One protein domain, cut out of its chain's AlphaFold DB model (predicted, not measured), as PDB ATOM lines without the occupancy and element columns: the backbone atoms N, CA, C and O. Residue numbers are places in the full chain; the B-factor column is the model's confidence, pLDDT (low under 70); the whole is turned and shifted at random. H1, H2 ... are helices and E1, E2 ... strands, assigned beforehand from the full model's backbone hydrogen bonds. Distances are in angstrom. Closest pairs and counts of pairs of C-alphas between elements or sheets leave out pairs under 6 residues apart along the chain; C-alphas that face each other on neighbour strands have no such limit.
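AT A GLANCE: This is residues 285 to 440 and 514 to 520 of the 545 residues of the protein "SET domain-containing protein" of Aspergillus candidus (UniProt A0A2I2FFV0). What shape is this? Five helices, H1, H3, H4, H5 and H6, run back and forth in a compact block with H4 at its core, H3 and H1 on one side of H4 and H5 and H6 on the other. Short H7 and H8 pack on H5 and H3, and the long link of residues 386 to 405 wraps round the end of the block where H4 ends and H5 begins. What is it built of? The 163 printed residues hold nine named helices and one named strand, in the order H1 to H8, E1, H9, and the class is mostly helix. The whole is compact, with a radius of gyration of the C-alphas of 14.8 A and spans of 39 by 38 by 37 A.

HOW THE PARTS SIT: What does the first helix meet? H1, residues 285 to 301, touches the hub H3, residues 311 to 328, closest at the C-alphas of Thr 290 and Cys 324, 5.3 A; they run opposite ways at a shallow tilt of 32 degrees, only just short of steep. H2, residues 304 to 309, and H3 only just touch, only at the corner, with 3 pairs of C-alphas within 8 A, the closest those of Leu 306 and Phe 314, 6.8 A. What follows? H3 forms a helical hairpin with H4, residues 333 to 348, at 14 degrees, closest at the C-alphas of Glu 322 and Leu 335, 6.1 A. H4, H5, residues 352 to 369, and H6, residues 375 to 385, form an up-and-down bundle, each running against the one before: the closest C-alphas are those of Ala 343 and Ala 355, 4.0 A, and of Ala 366 and Tyr 377, 5.1 A. Where are the small elements? H7, residues 406 to 409, touches residues 352 to 357 of H5, closest at the C-alphas of Ser 406 and Ala 353, 3.9 A; H8, residues 417 to 421, touches residues 312 to 319 of H3, closest at the C-alphas of Tyr 421 and Phe 315, 4.9 A. E1, residues 437 to 440, pairs with no named strand, and H9, residues 514 to 520, is near H4, with 8 pairs of C-alphas within 10 A. Are the helix backbones complete? Every O i to N i+4 pair is within hydrogen-bond range in H1, H4, H5, H6, H8 and H9, against 1 of 2 in H2 and 13 of 14 in H3; H7 is too short for such a pair.

IN THESE COORDINATES: Where does the printed part begin and end? H1 begins at C-alpha 285, (214.280, 173.769, 159.689), and H9 ends at C-alpha 520, (179.974, 171.893, 172.486). How long are the longer elements? H1 measures 23.8 A, H3 26.3 A, H4 22.5 A, H5 25.2 A and H6 15.5 A from first to last C-alpha.

THE WHOLE: How large is it? The two C-alphas farthest apart, those of Ser 285 and Ala 404, are 43.0 A apart. Is it whole and certain? Residues 441 to 513 are not printed, and C-alphas 440 and 514 are 38.9 A apart across the cut; the links H6 to H7 and H8 to E1 are long. The model's pLDDT is under 70 in residues 411 to 413 and 514 to 520.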
ATOM      1  N   SER A 285     214.778 172.529 159.067       86.94
ATOM      2  CA  SER A 285     214.280 173.769 159.689       86.94
ATOM      3  C   SER A 285     212.911 174.195 159.160       86.94
ATOM      4  O   SER A 285     212.045 174.562 159.948       86.94
ATOM      5  N   GLU A 286     212.697 174.074 157.850       84.06
ATOM      6  CA  GLU A 286     211.427 174.390 157.181       84.06
ATOM      7  C   GLU A 286     210.292 173.473 157.665       84.06
ATOM      8  O   GLU A 286     209.181 173.938 157.920       84.06
ATOM      9  N   LEU A 287     210.579 172.183 157.878       84.50
ATOM     10  CA  LEU A 287     209.625 171.209 158.419       84.50
ATOM     11  C   LEU A 287     209.284 171.495 159.886       84.50
ATOM     12  O   LEU A 287     208.123 171.408 160.279       84.50
ATOM     13  N   GLU A 288     210.276 171.834 160.708       88.69
ATOM     14  CA  GLU A 288     210.042 172.146 162.120       88.69
ATOM     15  C   GLU A 288     209.302 173.475 162.302       88.69
ATOM     16  O   GLU A 288     208.398 173.549 163.134       88.69
ATOM     17  N   GLU A 289     209.599 174.496 161.490       85.88
ATOM     18  CA  GLU A 289     208.811 175.732 161.436       85.88
ATOM     19  C   GLU A 289     207.378 175.461 160.957       85.88
ATOM     20  O   GLU A 289     206.426 175.949 161.564       85.88
ATOM     21  N   THR A 290     207.206 174.592 159.961       83.81
ATOM     22  CA  THR A 290     205.904 174.136 159.451       83.81
ATOM     23  C   THR A 290     205.079 173.379 160.499       83.81
ATOM     24  O   THR A 290     203.872 173.605 160.631       83.81
ATOM     25  N   LEU A 291     205.693 172.495 161.294       85.88
ATOM     26  CA  LEU A 291     205.010 171.729 162.348       85.88
ATOM     27  C   LEU A 291     204.727 172.571 163.602       85.88
ATOM     28  O   LEU A 291     203.672 172.419 164.227       85.88
ATOM     29  N   GLU A 292     205.616 173.496 163.955       86.25
ATOM     30  CA  GLU A 292     205.403 174.488 165.014       86.25
ATOM     31  C   GLU A 292     204.329 175.518 164.617       86.25
ATOM     32  O   GLU A 292     203.454 175.849 165.423       86.25
ATOM     33  N   GLY A 293     204.328 175.965 163.359       80.44
ATOM     34  CA  GLY A 293     203.249 176.733 162.741       80.44
ATOM     35  C   GLY A 293     201.928 175.975 162.823       80.44
ATOM     36  O   GLY A 293     200.970 176.481 163.400       80.44
ATOM     37  N   THR A 294     201.907 174.712 162.387       80.56
ATOM     38  CA  THR A 294     200.742 173.813 162.479       80.56
ATOM     39  C   THR A 294     200.147 173.753 163.891       80.56
ATOM     40  O   THR A 294     198.928 173.843 164.046       80.56
ATOM     41  N   HIS A 295     200.974 173.671 164.939       84.38
ATOM     42  CA  HIS A 295     200.502 173.705 166.330       84.38
ATOM     43  C   HIS A 295     199.919 175.071 166.719       84.38
ATOM     44  O   HIS A 295     198.810 175.146 167.251       84.38
ATOM     45  N   ARG A 296     200.624 176.170 166.421       80.50
ATOM     46  CA  ARG A 296     200.181 177.540 166.745       80.50
ATOM     47  C   ARG A 296     198.868 177.903 166.050       80.50
ATOM     48  O   ARG A 296     197.953 178.398 166.704       80.50
ATOM     49  N   LEU A 297     198.769 177.623 164.752       76.88
ATOM     50  CA  LEU A 297     197.570 177.822 163.938       76.88
ATOM     51  C   LEU A 297     196.441 176.912 164.454       76.88
ATOM     52  O   LEU A 297     195.335 177.384 164.709       76.88
ATOM     53  N   GLY A 298     196.737 175.643 164.758       77.19
ATOM     54  CA  GLY A 298     195.797 174.701 165.375       77.19
ATOM     55  C   GLY A 298     195.211 175.170 166.715       77.19
ATOM     56  O   GLY A 298     194.013 174.997 166.943       77.19
ATOM     57  N   LEU A 299     196.009 175.805 167.582       81.62
ATOM     58  CA  LEU A 299     195.543 176.407 168.841       81.62
ATOM     59  C   LEU A 299     194.671 177.656 168.618       81.62
ATOM     60  O   LEU A 299     193.715 177.878 169.364       81.62
ATOM     61  N   LEU A 300     194.952 178.462 167.589       77.56
ATOM     62  CA  LEU A 300     194.091 179.590 167.216       77.56
ATOM     63  C   LEU A 300     192.730 179.091 166.709       77.56
ATOM     64  O   LEU A 300     191.698 179.535 167.208       77.56
ATOM     65  N   LEU A 301     192.716 178.092 165.820       73.38
ATOM     66  CA  LEU A 301     191.489 177.469 165.301       73.38
ATOM     67  C   LEU A 301     190.621 176.812 166.397       73.38
ATOM     68  O   LEU A 301     189.430 176.605 166.182       73.38
ATOM     69  N   GLN A 302     191.177 176.507 167.578       75.44
ATOM     70  CA  GLN A 302     190.430 176.024 168.754       75.44
ATOM     71  C   GLN A 302     189.707 177.134 169.545       75.44
ATOM     72  O   GLN A 302     188.930 176.811 170.441       75.44
ATOM     73  N   THR A 303     189.952 178.420 169.268       83.00
ATOM     74  CA  THR A 303     189.432 179.545 170.071       83.00
ATOM     75  C   THR A 303     188.067 180.027 169.537       83.00
ATOM     76  O   THR A 303     188.036 180.642 168.469       83.00
ATOM     77  N   PRO A 304     186.936 179.823 170.253       80.31
ATOM     78  CA  PRO A 304     185.589 180.090 169.722       80.31
ATOM     79  C   PRO A 304     185.356 181.549 169.313       80.31
ATOM     80  O   PRO A 304     184.753 181.825 168.276       80.31
ATOM     81  N   ASP A 305     185.872 182.492 170.105       86.88
ATOM     82  CA  ASP A 305     185.669 183.927 169.887       86.88
ATOM     83  C   ASP A 305     186.237 184.407 168.544       86.88
ATOM     84  O   ASP A 305     185.716 185.366 167.966       86.88
ATOM     85  N   LEU A 306     187.274 183.743 168.015       85.50
ATOM     86  CA  LEU A 306     187.914 184.134 166.756       85.50
ATOM     87  C   LEU A 306     186.988 183.949 165.554       85.50
ATOM     88  O   LEU A 306     187.047 184.768 164.645       85.50
ATOM     89  N   VAL A 307     186.068 182.978 165.596       86.38
ATOM     90  CA  VAL A 307     185.025 182.805 164.570       86.38
ATOM     91  C   VAL A 307     184.235 184.103 164.403       86.38
ATOM     92  O   VAL A 307     184.139 184.654 163.314       86.38
ATOM     93  N   THR A 308     183.713 184.646 165.505       89.38
ATOM     94  CA  THR A 308     182.847 185.835 165.461       89.38
ATOM     95  C   THR A 308     183.638 187.141 165.342       89.38
ATOM     96  O   THR A 308     183.149 188.113 164.754       89.38
ATOM     97  N   THR A 309     184.841 187.204 165.914       93.69
ATOM     98  CA  THR A 309     185.624 188.447 165.988       93.69
ATOM     99  C   THR A 309     186.590 188.626 164.822       93.69
ATOM    100  O   THR A 309     186.628 189.730 164.283       93.69
ATOM    101  N   TRP A 310     187.312 187.579 164.407       94.88
ATOM    102  CA  TRP A 310     188.366 187.608 163.382       94.88
ATOM    103  C   TRP A 310     188.171 186.548 162.271       94.88
ATOM    104  O   TRP A 310     189.054 185.711 162.070       94.88
ATOM    105  N   PRO A 311     187.047 186.544 161.527       94.12
ATOM    106  CA  PRO A 311     186.793 185.512 160.525       94.12
ATOM    107  C   PRO A 311     187.787 185.527 159.355       94.12
ATOM    108  O   PRO A 311     188.314 184.468 159.038       94.12
ATOM    109  N   ALA A 312     188.121 186.676 158.750       95.56
ATOM    110  CA  ALA A 312     189.182 186.715 157.732       95.56
ATOM    111  C   ALA A 312     190.525 186.213 158.294       95.56
ATOM    112  O   ALA A 312     191.198 185.415 157.653       95.56
ATOM    113  N   GLY A 313     190.859 186.578 159.536       92.38
ATOM    114  CA  GLY A 313     192.047 186.057 160.216       92.38
ATOM    115  C   GLY A 313     192.019 184.541 160.442       92.38
ATOM    116  O   GLY A 313     193.060 183.904 160.351       92.38
ATOM    117  N   PHE A 314     190.848 183.947 160.692       92.38
ATOM    118  CA  PHE A 314     190.670 182.493 160.794       92.38
ATOM    119  C   PHE A 314     190.940 181.796 159.453       92.38
ATOM    120  O   PHE A 314     191.614 180.769 159.426       92.38
ATOM    121  N   PHE A 315     190.438 182.351 158.345       94.50
ATOM    122  CA  PHE A 315     190.658 181.785 157.014       94.50
ATOM    123  C   PHE A 315     192.107 181.966 156.538       94.50
ATOM    124  O   PHE A 315     192.686 181.009 156.037       94.50
ATOM    125  N   GLN A 316     192.738 183.116 156.783       93.19
ATOM    126  CA  GLN A 316     194.168 183.331 156.515       93.19
ATOM    127  C   GLN A 316     195.040 182.332 157.306       93.19
ATOM    128  O   GLN A 316     195.849 181.620 156.719       93.19
ATOM    129  N   VAL A 317     194.764 182.153 158.605       89.62
ATOM    130  CA  VAL A 317     195.382 181.114 159.461       89.62
ATOM    131  C   VAL A 317     195.176 179.691 158.922       89.62
ATOM    132  O   VAL A 317     196.003 178.816 159.173       89.62
ATOM    133  N   ALA A 318     194.085 179.433 158.197       91.81
ATOM    134  CA  ALA A 318     193.816 178.144 157.567       91.81
ATOM    135  C   ALA A 318     194.477 177.978 156.185       91.81
ATOM    136  O   ALA A 318     194.793 176.849 155.816       91.81
ATOM    137  N   HIS A 319     194.728 179.069 155.452       93.19
ATOM    138  CA  HIS A 319     195.517 179.081 154.212       93.19
ATOM    139  C   HIS A 319     196.993 178.805 154.500       93.19
ATOM    140  O   HIS A 319     197.555 177.866 153.936       93.19
ATOM    141  N   ASP A 320     197.566 179.519 155.478       88.94
ATOM    142  CA  ASP A 320     198.905 179.252 156.022       88.94
ATOM    143  C   ASP A 320     199.043 177.774 156.426       88.94
ATOM    144  O   ASP A 320     200.050 177.124 156.141       88.94
ATOM    145  N   LEU A 321     198.004 177.221 157.067       86.94
ATOM    146  CA  LEU A 321     197.958 175.836 157.529       86.94
ATOM    147  C   LEU A 321     197.808 174.814 156.388       86.94
ATOM    148  O   LEU A 321     198.415 173.744 156.465       86.94
ATOM    149  N   GLU A 322     197.039 175.123 155.337       91.00
ATOM    150  CA  GLU A 322     196.973 174.303 154.120       91.00
ATOM    151  C   GLU A 322     198.352 174.225 153.463       91.00
ATOM    152  O   GLU A 322     198.855 173.122 153.250       91.00
ATOM    153  N   TYR A 323     198.988 175.375 153.218       87.75
ATOM    154  CA  TYR A 323     200.315 175.453 152.605       87.75
ATOM    155  C   TYR A 323     201.364 174.694 153.432       87.75
ATOM    156  O   TYR A 323     202.080 173.840 152.903       87.75
ATOM    157  N   CYS A 324     201.384 174.934 154.749       83.06
ATOM    158  CA  CYS A 324     202.211 174.212 155.713       83.06
ATOM    159  C   CYS A 324     202.075 172.690 155.555       83.06
ATOM    160  O   CYS A 324     203.052 172.013 155.241       83.06
ATOM    161  N   ILE A 325     200.878 172.127 155.746       83.88
ATOM    162  CA  ILE A 325     200.718 170.665 155.765       83.88
ATOM    163  C   ILE A 325     200.954 170.064 154.370       83.88
ATOM    164  O   ILE A 325     201.651 169.053 154.262       83.88
ATOM    165  N   ALA A 326     200.433 170.691 153.309       86.50
ATOM    166  CA  ALA A 326     200.529 170.180 151.943       86.50
ATOM    167  C   ALA A 326     201.976 170.114 151.422       86.50
ATOM    168  O   ALA A 326     202.305 169.191 150.678       86.50
ATOM    169  N   SER A 327     202.852 171.031 151.857       80.88
ATOM    170  CA  SER A 327     204.286 171.003 151.524       80.88
ATOM    171  C   SER A 327     205.020 169.755 152.044       80.88
ATOM    172  O   SER A 327     206.037 169.351 151.479       80.88
ATOM    173  N   VAL A 328     204.490 169.113 153.092       79.19
ATOM    174  CA  VAL A 328     205.107 167.958 153.766       79.19
ATOM    175  C   VAL A 328     204.400 166.646 153.423       79.19
ATOM    176  O   VAL A 328     205.033 165.594 153.315       79.19
ATOM    177  N   THR A 329     203.074 166.681 153.283       82.88
ATOM    178  CA  THR A 329     202.266 165.520 152.905       82.88
ATOM    179  C   THR A 329     200.960 165.963 152.224       82.88
ATOM    180  O   THR A 329     200.147 166.654 152.843       82.88
ATOM    181  N   PRO A 330     200.714 165.562 150.959       78.75
ATOM    182  CA  PRO A 330     199.528 165.989 150.216       78.75
ATOM    183  C   PRO A 330     198.235 165.307 150.688       78.75
ATOM    184  O   PRO A 330     197.147 165.815 150.421       78.75
ATOM    185  N   TYR A 331     198.328 164.172 151.394       87.25
ATOM    186  CA  TYR A 331     197.172 163.371 151.805       87.25
ATOM    187  C   TYR A 331     197.077 163.216 153.329       87.25
ATOM    188  O   TYR A 331     197.094 162.112 153.873       87.25
ATOM    189  N   ASP A 332     196.963 164.342 154.034       86.38
ATOM    190  CA  ASP A 332     196.851 164.376 155.495       86.38
ATOM    191  C   ASP A 332     195.439 164.744 155.977       86.38
ATOM    192  O   ASP A 332     194.851 165.744 155.566       86.38
ATOM    193  N   ILE A 333     194.903 163.970 156.922       87.69
ATOM    194  CA  ILE A 333     193.573 164.191 157.507       87.69
ATOM    195  C   ILE A 333     193.443 165.568 158.185       87.69
ATOM    196  O   ILE A 333     192.346 166.126 158.236       87.69
ATOM    197  N   ARG A 334     194.554 166.170 158.636       86.62
ATOM    198  CA  ARG A 334     194.612 167.538 159.178       86.62
ATOM    199  C   ARG A 334     194.191 168.595 158.147       86.62
ATOM    200  O   ARG A 334     193.565 169.574 158.548       86.62
ATOM    201  N   LEU A 335     194.450 168.393 156.849       91.06
ATOM    202  CA  LEU A 335     193.962 169.274 155.774       91.06
ATOM    203  C   LEU A 335     192.436 169.204 155.672       91.06
ATOM    204  O   LEU A 335     191.755 170.221 155.790       91.06
ATOM    205  N   ALA A 336     191.881 167.993 155.560       93.06
ATOM    206  CA  ALA A 336     190.437 167.790 155.468       93.06
ATOM    207  C   ALA A 336     189.693 168.299 156.719       93.06
ATOM    208  O   ALA A 336     188.646 168.933 156.595       93.06
ATOM    209  N   LEU A 337     190.261 168.107 157.916       90.94
ATOM    210  CA  LEU A 337     189.757 168.684 159.168       90.94
ATOM    211  C   LEU A 337     189.857 170.217 159.197       90.94
ATOM    212  O   LEU A 337     188.989 170.866 159.776       90.94
ATOM    213  N   THR A 338     190.885 170.815 158.592       91.19
ATOM    214  CA  THR A 338     191.041 172.278 158.503       91.19
ATOM    215  C   THR A 338     190.005 172.878 157.559       91.19
ATOM    216  O   THR A 338     189.273 173.784 157.962       91.19
ATOM    217  N   TRP A 339     189.838 172.315 156.361       95.56
ATOM    218  CA  TRP A 339     188.780 172.715 155.431       95.56
ATOM    219  C   TRP A 339     187.382 172.512 156.037       95.56
ATOM    220  O   TRP A 339     186.548 173.404 155.944       95.56
ATOM    221  N   ALA A 340     187.127 171.417 156.762       95.31
ATOM    222  CA  ALA A 340     185.852 171.221 157.458       95.31
ATOM    223  C   ALA A 340     185.560 172.316 158.504       95.31
ATOM    224  O   ALA A 340     184.433 172.797 158.595       95.31
ATOM    225  N   LYS A 341     186.570 172.775 159.256       92.62
ATOM    226  CA  LYS A 341     186.422 173.913 160.184       92.62
ATOM    227  C   LYS A 341     186.164 175.223 159.431       92.62
ATOM    228  O   LYS A 341     185.315 176.001 159.855       92.62
ATOM    229  N   CYS A 342     186.824 175.438 158.293       95.38
ATOM    230  CA  CYS A 342     186.560 176.577 157.410       95.38
ATOM    231  C   CYS A 342     185.120 176.564 156.876       95.38
ATOM    232  O   CYS A 342     184.463 177.604 156.871       95.38
ATOM    233  N   ALA A 343     184.586 175.392 156.522       97.06
ATOM    234  CA  ALA A 343     183.186 175.242 156.140       97.06
ATOM    235  C   ALA A 343     182.220 175.603 157.276       97.06
ATOM    236  O   ALA A 343     181.254 176.326 157.039       97.06
ATOM    237  N   LEU A 344     182.501 175.173 158.513       94.81
ATOM    238  CA  LEU A 344     181.695 175.547 159.680       94.81
ATOM    239  C   LEU A 344     181.734 177.061 159.954       94.81
ATOM    240  O   LEU A 344     180.693 177.645 160.242       94.81
ATOM    241  N   VAL A 345     182.890 177.724 159.814       94.81
ATOM    242  CA  VAL A 345     183.003 179.190 159.968       94.81
ATOM    243  C   VAL A 345     182.307 179.947 158.832       94.81
ATOM    244  O   VAL A 345     181.658 180.965 159.078       94.81
ATOM    245  N   ALA A 346     182.373 179.444 157.600       97.12
ATOM    246  CA  ALA A 346     181.621 179.988 156.473       97.12
ATOM    247  C   ALA A 346     180.103 179.849 156.701       97.12
ATOM    248  O   ALA A 346     179.380 180.846 156.682       97.12
ATOM    249  N   GLY A 347     179.631 178.647 157.048       97.00
ATOM    250  CA  GLY A 347     178.230 178.372 157.372       97.00
ATOM    251  C   GLY A 347     177.705 179.178 158.567       97.00
ATOM    252  O   GLY A 347     176.586 179.690 158.522       97.00
ATOM    253  N   TYR A 348     178.522 179.377 159.607       95.75
ATOM    254  CA  TYR A 348     178.207 180.249 160.745       95.75
ATOM    255  C   TYR A 348     177.908 181.694 160.313       95.75
ATOM    256  O   TYR A 348     177.027 182.336 160.882       95.75
ATOM    257  N   HIS A 349     178.597 182.189 159.281       97.06
ATOM    258  CA  HIS A 349     178.405 183.521 158.700       97.06
ATOM    259  C   HIS A 349     177.413 183.580 157.521       97.06
ATOM    260  O   HIS A 349     177.338 184.616 156.848       97.06
ATOM    261  N   SER A 350     176.641 182.514 157.287       97.81
ATOM    262  CA  SER A 350     175.747 182.358 156.128       97.81
ATOM    263  C   SER A 350     176.469 182.484 154.780       97.81
ATOM    264  O   SER A 350     175.891 182.983 153.819       97.81
ATOM    265  N   ASP A 351     177.742 182.093 154.700       97.94
ATOM    266  CA  ASP A 351     178.494 182.018 153.446       97.94
ATOM    267  C   ASP A 351     178.405 180.595 152.880       97.94
ATOM    268  O   ASP A 351     179.255 179.739 153.145       97.94
ATOM    269  N   LEU A 352     177.324 180.312 152.148       97.62
ATOM    270  CA  LEU A 352     177.103 178.981 151.594       97.62
ATOM    271  C   LEU A 352     178.091 178.667 150.462       97.62
ATOM    272  O   LEU A 352     178.525 177.521 150.343       97.62
ATOM    273  N   ALA A 353     178.502 179.673 149.686       96.88
ATOM    274  CA  ALA A 353     179.449 179.512 148.588       96.88
ATOM    275  C   ALA A 353     180.791 178.943 149.071       96.88
ATOM    276  O   ALA A 353     181.215 177.876 148.616       96.88
ATOM    277  N   ARG A 354     181.428 179.599 150.053       97.44
ATOM    278  CA  ARG A 354     182.682 179.115 150.646       97.44
ATOM    279  C   ARG A 354     182.489 177.814 151.403       97.44
ATOM    280  O   ARG A 354     183.326 176.924 151.271       97.44
ATOM    281  N   ALA A 355     181.399 177.671 152.162       97.62
ATOM    282  CA  ALA A 355     181.147 176.445 152.916       97.62
ATOM    283  C   ALA A 355     181.108 175.215 151.999       97.62
ATOM    284  O   ALA A 355     181.772 174.218 152.276       97.62
ATOM    285  N   ILE A 356     180.411 175.312 150.865       97.06
ATOM    286  CA  ILE A 356     180.347 174.245 149.866       97.06
ATOM    287  C   ILE A 356     181.709 174.006 149.200       97.06
ATOM    288  O   ILE A 356     182.084 172.846 149.033       97.06
ATOM    289  N   CYS A 357     182.499 175.039 148.890       96.62
ATOM    290  CA  CYS A 357     183.860 174.862 148.359       96.62
ATOM    291  C   CYS A 357     184.775 174.113 149.343       96.62
ATOM    292  O   CYS A 357     185.409 173.118 148.986       96.62
ATOM    293  N   PHE A 358     184.779 174.517 150.614       97.31
ATOM    294  CA  PHE A 358     185.543 173.846 151.663       97.31
ATOM    295  C   PHE A 358     185.084 172.401 151.905       97.31
ATOM    296  O   PHE A 358     185.924 171.510 152.041       97.31
ATOM    297  N   LEU A 359     183.772 172.132 151.894       97.19
ATOM    298  CA  LEU A 359     183.239 170.768 151.980       97.19
ATOM    299  C   LEU A 359     183.610 169.930 150.747       97.19
ATOM    300  O   LEU A 359     183.957 168.761 150.906       97.19
ATOM    301  N   ARG A 360     183.620 170.508 149.535       95.88
ATOM    302  CA  ARG A 360     184.101 169.842 148.308       95.88
ATOM    303  C   ARG A 360     185.571 169.412 148.465       95.88
ATOM    304  O   ARG A 360     185.854 168.235 148.228       95.88
ATOM    305  N   LYS A 361     186.473 170.294 148.933       95.12
ATOM    306  CA  LYS A 361     187.890 169.959 149.217       95.12
ATOM    307  C   LYS A 361     188.023 168.885 150.309       95.12
ATOM    308  O   LYS A 361     188.614 167.832 150.065       95.12
ATOM    309  N   ALA A 362     187.401 169.094 151.475       96.00
ATOM    310  CA  ALA A 362     187.415 168.151 152.601       96.00
ATOM    311  C   ALA A 362     186.929 166.753 152.205       96.00
ATOM    312  O   ALA A 362     187.578 165.756 152.519       96.00
ATOM    313  N   ARG A 363     185.817 166.671 151.466       95.81
ATOM    314  CA  ARG A 363     185.209 165.410 151.034       95.81
ATOM    315  C   ARG A 363     186.078 164.649 150.032       95.81
ATOM    316  O   ARG A 363     186.170 163.429 150.148       95.81
ATOM    317  N   ARG A 364     186.712 165.335 149.066       94.25
ATOM    318  CA  ARG A 364     187.653 164.703 148.115       94.25
ATOM    319  C   ARG A 364     188.779 163.987 148.869       94.25
ATOM    320  O   ARG A 364     189.071 162.834 148.574       94.25
ATOM    321  N   LEU A 365     189.357 164.642 149.877       93.50
ATOM    322  CA  LEU A 365     190.461 164.076 150.651       93.50
ATOM    323  C   LEU A 365     190.007 163.012 151.669       93.50
ATOM    324  O   LEU A 365     190.653 161.975 151.795       93.50
ATOM    325  N   ALA A 366     188.863 163.198 152.335       93.62
ATOM    326  CA  ALA A 366     188.288 162.178 153.218       93.62
ATOM    327  C   ALA A 366     187.913 160.886 152.460       93.62
ATOM    328  O   ALA A 366     188.086 159.793 152.994       93.62
ATOM    329  N   MET A 367     187.487 160.985 151.193       92.19
ATOM    330  CA  MET A 367     187.275 159.816 150.327       92.19
ATOM    331  C   MET A 367     188.571 159.024 150.094       92.19
ATOM    332  O   MET A 367     188.531 157.800 150.038       92.19
ATOM    333  N   LEU A 368     189.718 159.697 149.974       89.56
ATOM    334  CA  LEU A 368     191.011 159.038 149.769       89.56
ATOM    335  C   LEU A 368     191.557 158.425 151.071       89.56
ATOM    336  O   LEU A 368     192.097 157.322 151.044       89.56
ATOM    337  N   ILE A 369     191.386 159.113 152.206       89.81
ATOM    338  CA  ILE A 369     191.935 158.708 153.514       89.81
ATOM    339  C   ILE A 369     191.066 157.669 154.243       89.81
ATOM    340  O   ILE A 369     191.601 156.756 154.866       89.81
ATOM    341  N   GLU A 370     189.737 157.772 154.177       88.19
ATOM    342  CA  GLU A 370     188.825 156.811 154.817       88.19
ATOM    343  C   GLU A 370     188.208 155.844 153.790       88.19
ATOM    344  O   GLU A 370     188.130 154.629 154.003       88.19
ATOM    345  N   GLY A 371     187.818 156.362 152.625       87.50
ATOM    346  CA  GLY A 371     186.947 155.672 151.673       87.50
ATOM    347  C   GLY A 371     185.467 156.033 151.856       87.50
ATOM    348  O   GLY A 371     185.101 156.755 152.786       87.50
ATOM    349  N   PRO A 372     184.575 155.483 151.011       86.50
ATOM    350  CA  PRO A 372     183.154 155.851 150.976       86.50
ATOM    351  C   PRO A 372     182.353 155.417 152.216       86.50
ATOM    352  O   PRO A 372     181.190 155.779 152.350       86.50
ATOM    353  N   VAL A 373     182.956 154.628 153.114       82.44
ATOM    354  CA  VAL A 373     182.368 154.156 154.384       82.44
ATOM    355  C   VAL A 373     182.954 154.863 155.616       82.44
ATOM    356  O   VAL A 373     182.704 154.449 156.748       82.44
ATOM    357  N   GLY A 374     183.764 155.904 155.405       86.81
ATOM    358  CA  GLY A 374     184.367 156.708 156.461       86.81
ATOM    359  C   GLY A 374     183.360 157.592 157.198       86.81
ATOM    360  O   GLY A 374     182.501 158.216 156.572       86.81
ATOM    361  N   LYS A 375     183.455 157.669 158.535       87.19
ATOM    362  CA  LYS A 375     182.530 158.478 159.355       87.19
ATOM    363  C   LYS A 375     182.663 159.971 159.045       87.19
ATOM    364  O   LYS A 375     181.656 160.679 159.059       87.19
ATOM    365  N   PHE A 376     183.873 160.458 158.777       90.75
ATOM    366  CA  PHE A 376     184.103 161.864 158.465       90.75
ATOM    367  C   PHE A 376     183.725 162.173 157.012       90.75
ATOM    368  O   PHE A 376     183.051 163.175 156.776       90.75
ATOM    369  N   TYR A 377     184.025 161.283 156.056       93.50
ATOM    370  CA  TYR A 377     183.499 161.384 154.687       93.50
ATOM    371  C   TYR A 377     181.961 161.487 154.668       93.50
ATOM    372  O   TYR A 377     181.404 162.390 154.037       93.50
ATOM    373  N   ASP A 378     181.273 160.611 155.405       91.31
ATOM    374  CA  ASP A 378     179.810 160.579 155.464       91.31
ATOM    375  C   ASP A 378     179.227 161.821 156.173       91.31
ATOM    376  O   ASP A 378     178.216 162.378 155.739       91.31
ATOM    377  N   GLN A 379     179.905 162.349 157.199       94.06
ATOM    378  CA  GLN A 379     179.528 163.621 157.832       94.06
ATOM    379  C   GLN A 379     179.675 164.820 156.880       94.06
ATOM    380  O   GLN A 379     178.792 165.680 156.826       94.06
ATOM    381  N   LEU A 380     180.762 164.872 156.104       96.19
ATOM    382  CA  LEU A 380     181.000 165.911 155.097       96.19
ATOM    383  C   LEU A 380     179.977 165.835 153.957       96.19
ATOM    384  O   LEU A 380     179.530 166.873 153.466       96.19
ATOM    385  N   MET A 381     179.556 164.628 153.566       96.06
ATOM    386  CA  MET A 381     178.445 164.418 152.633       96.06
ATOM    387  C   MET A 381     177.133 165.001 153.169       96.06
ATOM    388  O   MET A 381     176.504 165.796 152.469       96.06
ATOM    389  N   ARG A 382     176.761 164.694 154.419       96.19
ATOM    390  CA  ARG A 382     175.542 165.225 155.058       96.19
ATOM    391  C   ARG A 382     175.541 166.755 155.117       96.19
ATOM    392  O   ARG A 382     174.547 167.367 154.748       96.19
ATOM    393  N   TRP A 383     176.658 167.379 155.499       97.56
ATOM    394  CA  TRP A 383     176.796 168.846 155.498       97.56
ATOM    395  C   TRP A 383     176.814 169.467 154.094       97.56
ATOM    396  O   TRP A 383     176.404 170.613 153.936       97.56
ATOM    397  N   SER A 384     177.250 168.727 153.068       96.31
ATOM    398  CA  SER A 384     177.198 169.186 151.669       96.31
ATOM    399  C   SER A 384     175.777 169.170 151.094       96.31
ATOM    400  O   SER A 384     175.483 169.933 150.180       96.31
ATOM    401  N   GLN A 385     174.922 168.269 151.590       96.44
ATOM    402  CA  GLN A 385     173.527 168.105 151.162       96.44
ATOM    403  C   GLN A 385     172.567 168.992 151.965       96.44
ATOM    404  O   GLN A 385     171.669 169.594 151.387       96.44
ATOM    405  N   SER A 386     172.801 169.090 153.275       97.31
ATOM    406  CA  SER A 386     172.023 169.870 154.240       97.31
ATOM    407  C   SER A 386     172.958 170.776 155.060       97.31
ATOM    408  O   SER A 386     173.370 170.411 156.172       97.31
ATOM    409  N   PRO A 387     173.333 171.956 154.528       96.88
ATOM    410  CA  PRO A 387     174.177 172.940 155.212       96.88
ATOM    411  C   PRO A 387     173.640 173.378 156.579       96.88
ATOM    412  O   PRO A 387     174.415 173.664 157.484       96.88
ATOM    413  N   GLU A 388     172.321 173.371 156.765       96.75
ATOM    414  CA  GLU A 388     171.633 173.663 158.025       96.75
ATOM    415  C   GLU A 388     171.930 172.657 159.153       96.75
ATOM    416  O   GLU A 388     171.685 172.956 160.322       96.75
ATOM    417  N   LEU A 389     172.502 171.489 158.830       96.19
ATOM    418  CA  LEU A 389     173.023 170.527 159.806       96.19
ATOM    419  C   LEU A 389     174.463 170.843 160.251       96.19
ATOM    420  O   LEU A 389     174.981 170.161 161.140       96.19
ATOM    421  N   MET A 390     175.129 171.849 159.666       95.81
ATOM    422  CA  MET A 390     176.368 172.402 160.223       95.81
ATOM    423  C   MET A 390     176.038 173.148 161.524       95.81
ATOM    424  O   MET A 390     175.261 174.105 161.504       95.81
ATOM    425  N   PRO A 391     176.588 172.762 162.687       90.88
ATOM    426  CA  PRO A 391     176.147 173.374 163.934       90.88
ATOM    427  C   PRO A 391     176.622 174.827 164.046       90.88
ATOM    428  O   PRO A 391     177.779 175.146 163.781       90.88
ATOM    429  N   GLY A 392     175.705 175.714 164.433       91.94
ATOM    430  CA  GLY A 392     175.925 177.163 164.411       91.94
ATOM    431  C   GLY A 392     175.665 177.830 163.054       91.94
ATOM    432  O   GLY A 392     175.815 179.047 162.968       91.94
ATOM    433  N   PHE A 393     175.250 177.086 162.019       96.50
ATOM    434  CA  PHE A 393     174.876 177.646 160.714       96.50
ATOM    435  C   PHE A 393     173.870 178.799 160.844       96.50
ATOM    436  O   PHE A 393     172.905 178.726 161.607       96.50
ATOM    437  N   GLY A 394     174.103 179.880 160.099       95.81
ATOM    438  CA  GLY A 394     173.218 181.045 160.059       95.81
ATOM    439  C   GLY A 394     173.184 181.919 161.321       95.81
ATOM    440  O   GLY A 394     172.390 182.859 161.382       95.81
ATOM    441  N   ALA A 395     174.029 181.659 162.325       94.81
ATOM    442  CA  ALA A 395     174.102 182.474 163.544       94.81
ATOM    443  C   ALA A 395     174.612 183.911 163.294       94.81
ATOM    444  O   ALA A 395     174.417 184.801 164.126       94.81
ATOM    445  N   SER A 396     175.245 184.161 162.147       95.06
ATOM    446  CA  SER A 396     175.702 185.467 161.690       95.06
ATOM    447  C   SER A 396     175.434 185.638 160.190       95.06
ATOM    448  O   SER A 396     175.502 184.688 159.429       95.06
ATOM    449  N   THR A 397     175.161 186.864 159.747       96.75
ATOM    450  CA  THR A 397     174.778 187.196 158.360       96.75
ATOM    451  C   THR A 397     175.841 188.042 157.648       96.75
ATOM    452  O   THR A 397     175.533 189.012 156.950       96.75
ATOM    453  N   ARG A 398     177.126 187.719 157.860       95.69
ATOM    454  CA  ARG A 398     178.232 188.473 157.245       95.69
ATOM    455  C   ARG A 398     178.456 188.107 155.781       95.69
ATOM    456  O   ARG A 398     178.555 189.031 154.985       95.69
ATOM    457  N   GLY A 399     178.468 186.820 155.429       96.62
ATOM    458  CA  GLY A 399     178.678 186.343 154.058       96.62
ATOM    459  C   GLY A 399     177.453 186.537 153.167       96.62
ATOM    460  O   GLY A 399     177.509 187.306 152.214       96.62
ATOM    461  N   LEU A 400     176.337 185.884 153.511       96.38
ATOM    462  CA  LEU A 400     175.087 185.875 152.726       96.38
ATOM    463  C   LEU A 400     175.256 185.433 151.255       96.38
ATOM    464  O   LEU A 400     174.488 185.860 150.397       96.38
ATOM    465  N   SER A 401     176.239 184.578 150.972       96.88
ATOM    466  CA  SER A 401     176.421 183.973 149.649       96.88
ATOM    467  C   SER A 401     175.515 182.748 149.475       96.88
ATOM    468  O   SER A 401     175.143 182.068 150.436       96.88
ATOM    469  N   SER A 402     175.158 182.467 148.229       96.44
ATOM    470  CA  SER A 402     174.281 181.377 147.802       96.44
ATOM    471  C   SER A 402     175.048 180.113 147.388       96.44
ATOM    472  O   SER A 402     176.269 180.113 147.246       96.44
ATOM    473  N   PHE A 403     174.326 179.013 147.139       94.69
ATOM    474  CA  PHE A 403     174.924 177.806 146.552       94.69
ATOM    475  C   PHE A 403     175.436 178.061 145.124       94.69
ATOM    476  O   PHE A 403     176.501 177.570 144.767       94.69
ATOM    477  N   ALA A 404     174.714 178.855 144.323       93.44
ATOM    478  CA  ALA A 404     175.090 179.163 142.941       93.44
ATOM    479  C   ALA A 404     176.408 179.955 142.854       93.44
ATOM    480  O   ALA A 404     177.211 179.729 141.956       93.44
ATOM    481  N   GLU A 405     176.682 180.822 143.834       93.56
ATOM    482  CA  GLU A 405     177.981 181.494 143.960       93.56
ATOM    483  C   GLU A 405     179.138 180.522 144.262       93.56
ATOM    484  O   GLU A 405     180.281 180.874 143.991       93.56
ATOM    485  N   SER A 406     178.894 179.294 144.755       92.31
ATOM    486  CA  SER A 406     179.978 178.308 144.952       92.31
ATOM    487  C   SER A 406     180.650 177.907 143.639       92.31
ATOM    488  O   SER A 406     181.857 177.692 143.610       92.31
ATOM    489  N   ASP A 407     179.898 177.871 142.539       88.69
ATOM    490  CA  ASP A 407     180.422 177.498 141.224       88.69
ATOM    491  C   ASP A 407     181.133 178.673 140.526       88.69
ATOM    492  O   ASP A 407     181.891 178.460 139.588       88.69
ATOM    493  N   ALA A 408     180.979 179.903 141.035       83.94
ATOM    494  CA  ALA A 408     181.787 181.056 140.629       83.94
ATOM    495  C   ALA A 408     183.147 181.131 141.357       83.94
ATOM    496  O   ALA A 408     184.050 181.810 140.877       83.94
ATOM    497  N   VAL A 409     183.309 180.441 142.496       85.50
ATOM    498  CA  VAL A 409     184.579 180.348 143.254       85.50
ATOM    499  C   VAL A 409     185.495 179.236 142.709       85.50
ATOM    500  O   VAL A 409     186.699 179.247 142.968       85.50
ATOM    501  N   VAL A 410     184.938 178.280 141.957       82.62
ATOM    502  CA  VAL A 410     185.650 177.126 141.379       82.62
ATOM    503  C   VAL A 410     185.737 177.276 139.858       82.62
ATOM    504  O   VAL A 410     184.937 176.709 139.117       82.62
ATOM    505  N   ASP A 411     186.710 178.055 139.395       69.31
ATOM    506  CA  ASP A 411     186.889 178.400 137.982       69.31
ATOM    507  C   ASP A 411     187.756 177.353 137.265       69.31
ATOM    508  O   ASP A 411     188.840 177.014 137.738       69.31
ATOM    509  N   ASP A 412     187.260 176.776 136.167       64.06
ATOM    510  CA  ASP A 412     187.880 175.652 135.436       64.06
ATOM    511  C   ASP A 412     188.351 174.475 136.331       64.06
ATOM    512  O   ASP A 412     189.278 173.730 136.012       64.06
ATOM    513  N   GLY A 413     187.687 174.281 137.478       67.56
ATOM    514  CA  GLY A 413     188.022 173.253 138.470       67.56
ATOM    515  C   GLY A 413     189.102 173.650 139.485       67.56
ATOM    516  O   GLY A 413     189.397 172.849 140.376       67.56
ATOM    517  N   VAL A 414     189.654 174.863 139.396       73.31
ATOM    518  CA  VAL A 414     190.612 175.443 140.345       73.31
ATOM    519  C   VAL A 414     189.878 176.394 141.292       73.31
ATOM    520  O   VAL A 414     189.185 177.314 140.869       73.31
ATOM    521  N   GLU A 415     190.013 176.173 142.598       80.00
ATOM    522  CA  GLU A 415     189.453 177.081 143.603       80.00
ATOM    523  C   GLU A 415     190.339 178.330 143.755       80.00
ATOM    524  O   GLU A 415     191.542 178.200 143.992       80.00
ATOM    525  N   ASP A 416     189.768 179.537 143.653       87.06
ATOM    526  CA  ASP A 416     190.547 180.765 143.867       87.06
ATOM    527  C   ASP A 416     190.868 180.970 145.355       87.06
ATOM    528  O   ASP A 416     189.979 181.142 146.193       87.06
ATOM    529  N   GLU A 417     192.159 180.962 145.686       91.25
ATOM    530  CA  GLU A 417     192.653 181.044 147.062       91.25
ATOM    531  C   GLU A 417     192.320 182.390 147.733       91.25
ATOM    532  O   GLU A 417     192.010 182.411 148.926       91.25
ATOM    533  N   ASN A 418     192.298 183.502 146.987       91.69
ATOM    534  CA  ASN A 418     191.989 184.822 147.536       91.69
ATOM    535  C   ASN A 418     190.504 184.961 147.878       91.69
ATOM    536  O   ASN A 418     190.158 185.444 148.962       91.69
ATOM    537  N   VAL A 419     189.621 184.508 146.984       94.19
ATOM    538  CA  VAL A 419     188.173 184.487 147.226       94.19
ATOM    539  C   VAL A 419     187.842 183.502 148.348       94.19
ATOM    540  O   VAL A 419     187.073 183.844 149.249       94.19
ATOM    541  N   LEU A 420     188.434 182.304 148.338       95.00
ATOM    542  CA  LEU A 420     188.151 181.238 149.301       95.00
ATOM    543  C   LEU A 420     188.637 181.577 150.722       95.00
ATOM    544  O   LEU A 420     187.880 181.375 151.674       95.00
ATOM    545  N   TYR A 421     189.850 182.124 150.867       96.00
ATOM    546  CA  TYR A 421     190.479 182.389 152.169       96.00
ATOM    547  C   TYR A 421     190.480 183.855 152.627       96.00
ATOM    548  O   TYR A 421     190.907 184.139 153.745       96.00
ATOM    549  N   MET A 422     189.984 184.794 151.816       96.19
ATOM    550  CA  MET A 422     190.001 186.233 152.126       96.19
ATOM    551  C   MET A 422     191.412 186.773 152.433       96.19
ATOM    552  O   MET A 422     191.600 187.587 153.338       96.19
ATOM    553  N   THR A 423     192.416 186.343 151.666       95.25
ATOM    554  CA  THR A 423     193.805 186.838 151.775       95.25
ATOM    555  C   THR A 423     193.894 188.355 151.541       95.25
ATOM    556  O   THR A 423     194.615 189.040 152.259       95.25
ATOM    557  N   ASP A 424     193.069 188.900 150.639       93.88
ATOM    558  CA  ASP A 424     192.957 190.341 150.345       93.88
ATOM    559  C   ASP A 424     192.267 191.182 151.453       93.88
ATOM    560  O   ASP A 424     192.065 192.391 151.289       93.88
ATOM    561  N   ALA A 425     191.874 190.580 152.584       95.12
ATOM    562  CA  ALA A 425     191.244 191.299 153.693       95.12
ATOM    563  C   ALA A 425     192.221 192.242 154.415       95.12
ATOM    564  O   ALA A 425     193.283 191.848 154.899       95.12
ATOM    565  N   LYS A 426     191.805 193.502 154.567       94.81
ATOM    566  CA  LYS A 426     192.582 194.602 155.161       94.81
ATOM    567  C   LYS A 426     192.570 194.565 156.688       94.81
ATOM    568  O   LYS A 426     193.365 195.251 157.329       94.81
ATOM    569  N   SER A 427     191.668 193.792 157.294       95.19
ATOM    570  CA  SER A 427     191.700 193.490 158.725       95.19
ATOM    571  C   SER A 427     191.222 192.071 159.027       95.19
ATOM    572  O   SER A 427     190.274 191.585 158.420       95.19
ATOM    573  N   LEU A 428     191.802 191.442 160.054       93.56
ATOM    574  CA  LEU A 428     191.425 190.090 160.499       93.56
ATOM    575  C   LEU A 428     189.926 189.960 160.845       93.56
ATOM    576  O   LEU A 428     189.364 188.873 160.759       93.56
ATOM    577  N   SER A 429     189.287 191.066 161.244       95.12
ATOM    578  CA  SER A 429     187.859 191.183 161.584       95.12
ATOM    579  C   SER A 429     186.904 191.360 160.401       95.12
ATOM    580  O   SER A 429     185.687 191.326 160.594       95.12
ATOM    581  N   GLU A 430     187.434 191.598 159.205       95.38
ATOM    582  CA  GLU A 430     186.667 191.804 157.976       95.38
ATOM    583  C   GLU A 430     185.989 190.502 157.521       95.38
ATOM    584  O   GLU A 430     186.373 189.404 157.926       95.38
ATOM    585  N   TYR A 431     184.949 190.625 156.699       95.94
ATOM    586  CA  TYR A 431     184.296 189.488 156.055       95.94
ATOM    587  C   TYR A 431     183.866 189.914 154.651       95.94
ATOM    588  O   TYR A 431     182.753 190.400 154.459       95.94
ATOM    589  N   ILE A 432     184.767 189.770 153.682       96.12
ATOM    590  CA  ILE A 432     184.499 190.123 152.287       96.12
ATOM    591  C   ILE A 432     183.565 189.062 151.703       96.12
ATOM    592  O   ILE A 432     183.915 187.883 151.635       96.12
ATOM    593  N   ARG A 433     182.364 189.451 151.284       96.12
ATOM    594  CA  ARG A 433     181.380 188.553 150.659       96.12
ATOM    595  C   ARG A 433     181.884 188.052 149.314       96.12
ATOM    596  O   ARG A 433     182.572 188.789 148.618       96.12
ATOM    597  N   VAL A 434     181.479 186.851 148.897       95.12
ATOM    598  CA  VAL A 434     181.803 186.342 147.549       95.12
ATOM    599  C   VAL A 434     181.318 187.316 146.463       95.12
ATOM    600  O   VAL A 434     182.097 187.697 145.598       95.12
ATOM    601  N   SER A 435     180.109 187.868 146.602       93.94
ATOM    602  CA  SER A 435     179.559 188.927 145.735       93.94
ATOM    603  C   SER A 435     180.264 190.299 145.782       93.94
ATOM    604  O   SER A 435     179.890 191.189 145.020       93.94
ATOM    605  N   GLN A 436     181.275 190.505 146.636       93.69
ATOM    606  CA  GLN A 436     182.153 191.686 146.586       93.69
ATOM    607  C   GLN A 436     183.415 191.453 145.733       93.69
ATOM    608  O   GLN A 436     184.132 192.418 145.467       93.69
ATOM    609  N   TYR A 437     183.684 190.223 145.278       92.75
ATOM    610  CA  TYR A 437     184.754 189.924 144.326       92.75
ATOM    611  C   TYR A 437     184.217 189.966 142.891       92.75
ATOM    612  O   TYR A 437     183.273 189.264 142.535       92.75
ATOM    613  N   GLU A 438     184.851 190.766 142.043       90.00
ATOM    614  CA  GLU A 438     184.600 190.816 140.605       90.00
ATOM    615  C   GLU A 438     185.730 190.091 139.868       90.00
ATOM    616  O   GLU A 438     186.911 190.408 140.055       90.00
ATOM    617  N   ARG A 439     185.373 189.122 139.019       85.25
ATOM    618  CA  ARG A 439     186.317 188.435 138.131       85.25
ATOM    619  C   ARG A 439     186.769 189.420 137.060       85.25
ATOM    620  O   ARG A 439     185.966 189.846 136.231       85.25
ATOM    621  N   ILE A 440     188.054 189.765 137.048       85.75
ATOM    622  CA  ILE A 440     188.642 190.529 135.951       85.75
ATOM    623  C   ILE A 440     188.674 189.590 134.748       85.75
ATOM    624  O   ILE A 440     189.518 188.698 134.666       85.75
ATOM    625  N   PHE A 514     187.068 166.468 167.745       46.75
ATOM    626  CA  PHE A 514     187.454 167.875 167.554       46.75
ATOM    627  C   PHE A 514     186.222 168.695 167.238       46.75
ATOM    628  O   PHE A 514     186.024 169.745 167.836       46.75
ATOM    629  N   LEU A 515     185.406 168.196 166.309       46.66
ATOM    630  CA  LEU A 515     184.147 168.806 165.946       46.66
ATOM    631  C   LEU A 515     183.243 168.774 167.180       46.66
ATOM    632  O   LEU A 515     183.014 169.834 167.734       46.66
ATOM    633  N   ASP A 516     182.843 167.622 167.718       39.47
ATOM    634  CA  ASP A 516     181.886 167.562 168.839       39.47
ATOM    635  C   ASP A 516     182.298 168.414 170.067       39.47
ATOM    636  O   ASP A 516     181.453 169.088 170.652       39.47
ATOM    637  N   SER A 517     183.587 168.481 170.425       43.66
ATOM    638  CA  SER A 517     184.101 169.306 171.535       43.66
ATOM    639  C   SER A 517     184.180 170.803 171.199       43.66
ATOM    640  O   SER A 517     183.749 171.647 171.991       43.66
ATOM    641  N   TYR A 518     184.661 171.165 170.003       42.78
ATOM    642  CA  TYR A 518     184.621 172.546 169.503       42.78
ATOM    643  C   TYR A 518     183.179 173.039 169.378       42.78
ATOM    644  O   TYR A 518     182.875 174.156 169.777       42.78
ATOM    645  N   LEU A 519     182.275 172.182 168.912       45.84
ATOM    646  CA  LEU A 519     180.850 172.433 168.762       45.84
ATOM    647  C   LEU A 519     180.156 172.566 170.120       45.84
ATOM    648  O   LEU A 519     179.393 173.507 170.295       45.84
ATOM    649  N   LEU A 520     180.454 171.717 171.109       42.31
ATOM    650  CA  LEU A 520     179.974 171.893 172.486       42.31
ATOM    651  C   LEU A 520     180.496 173.196 173.109       42.31
ATOM    652  O   LEU A 520     179.741 173.889 173.789       42.31
TER     653      LEU A 520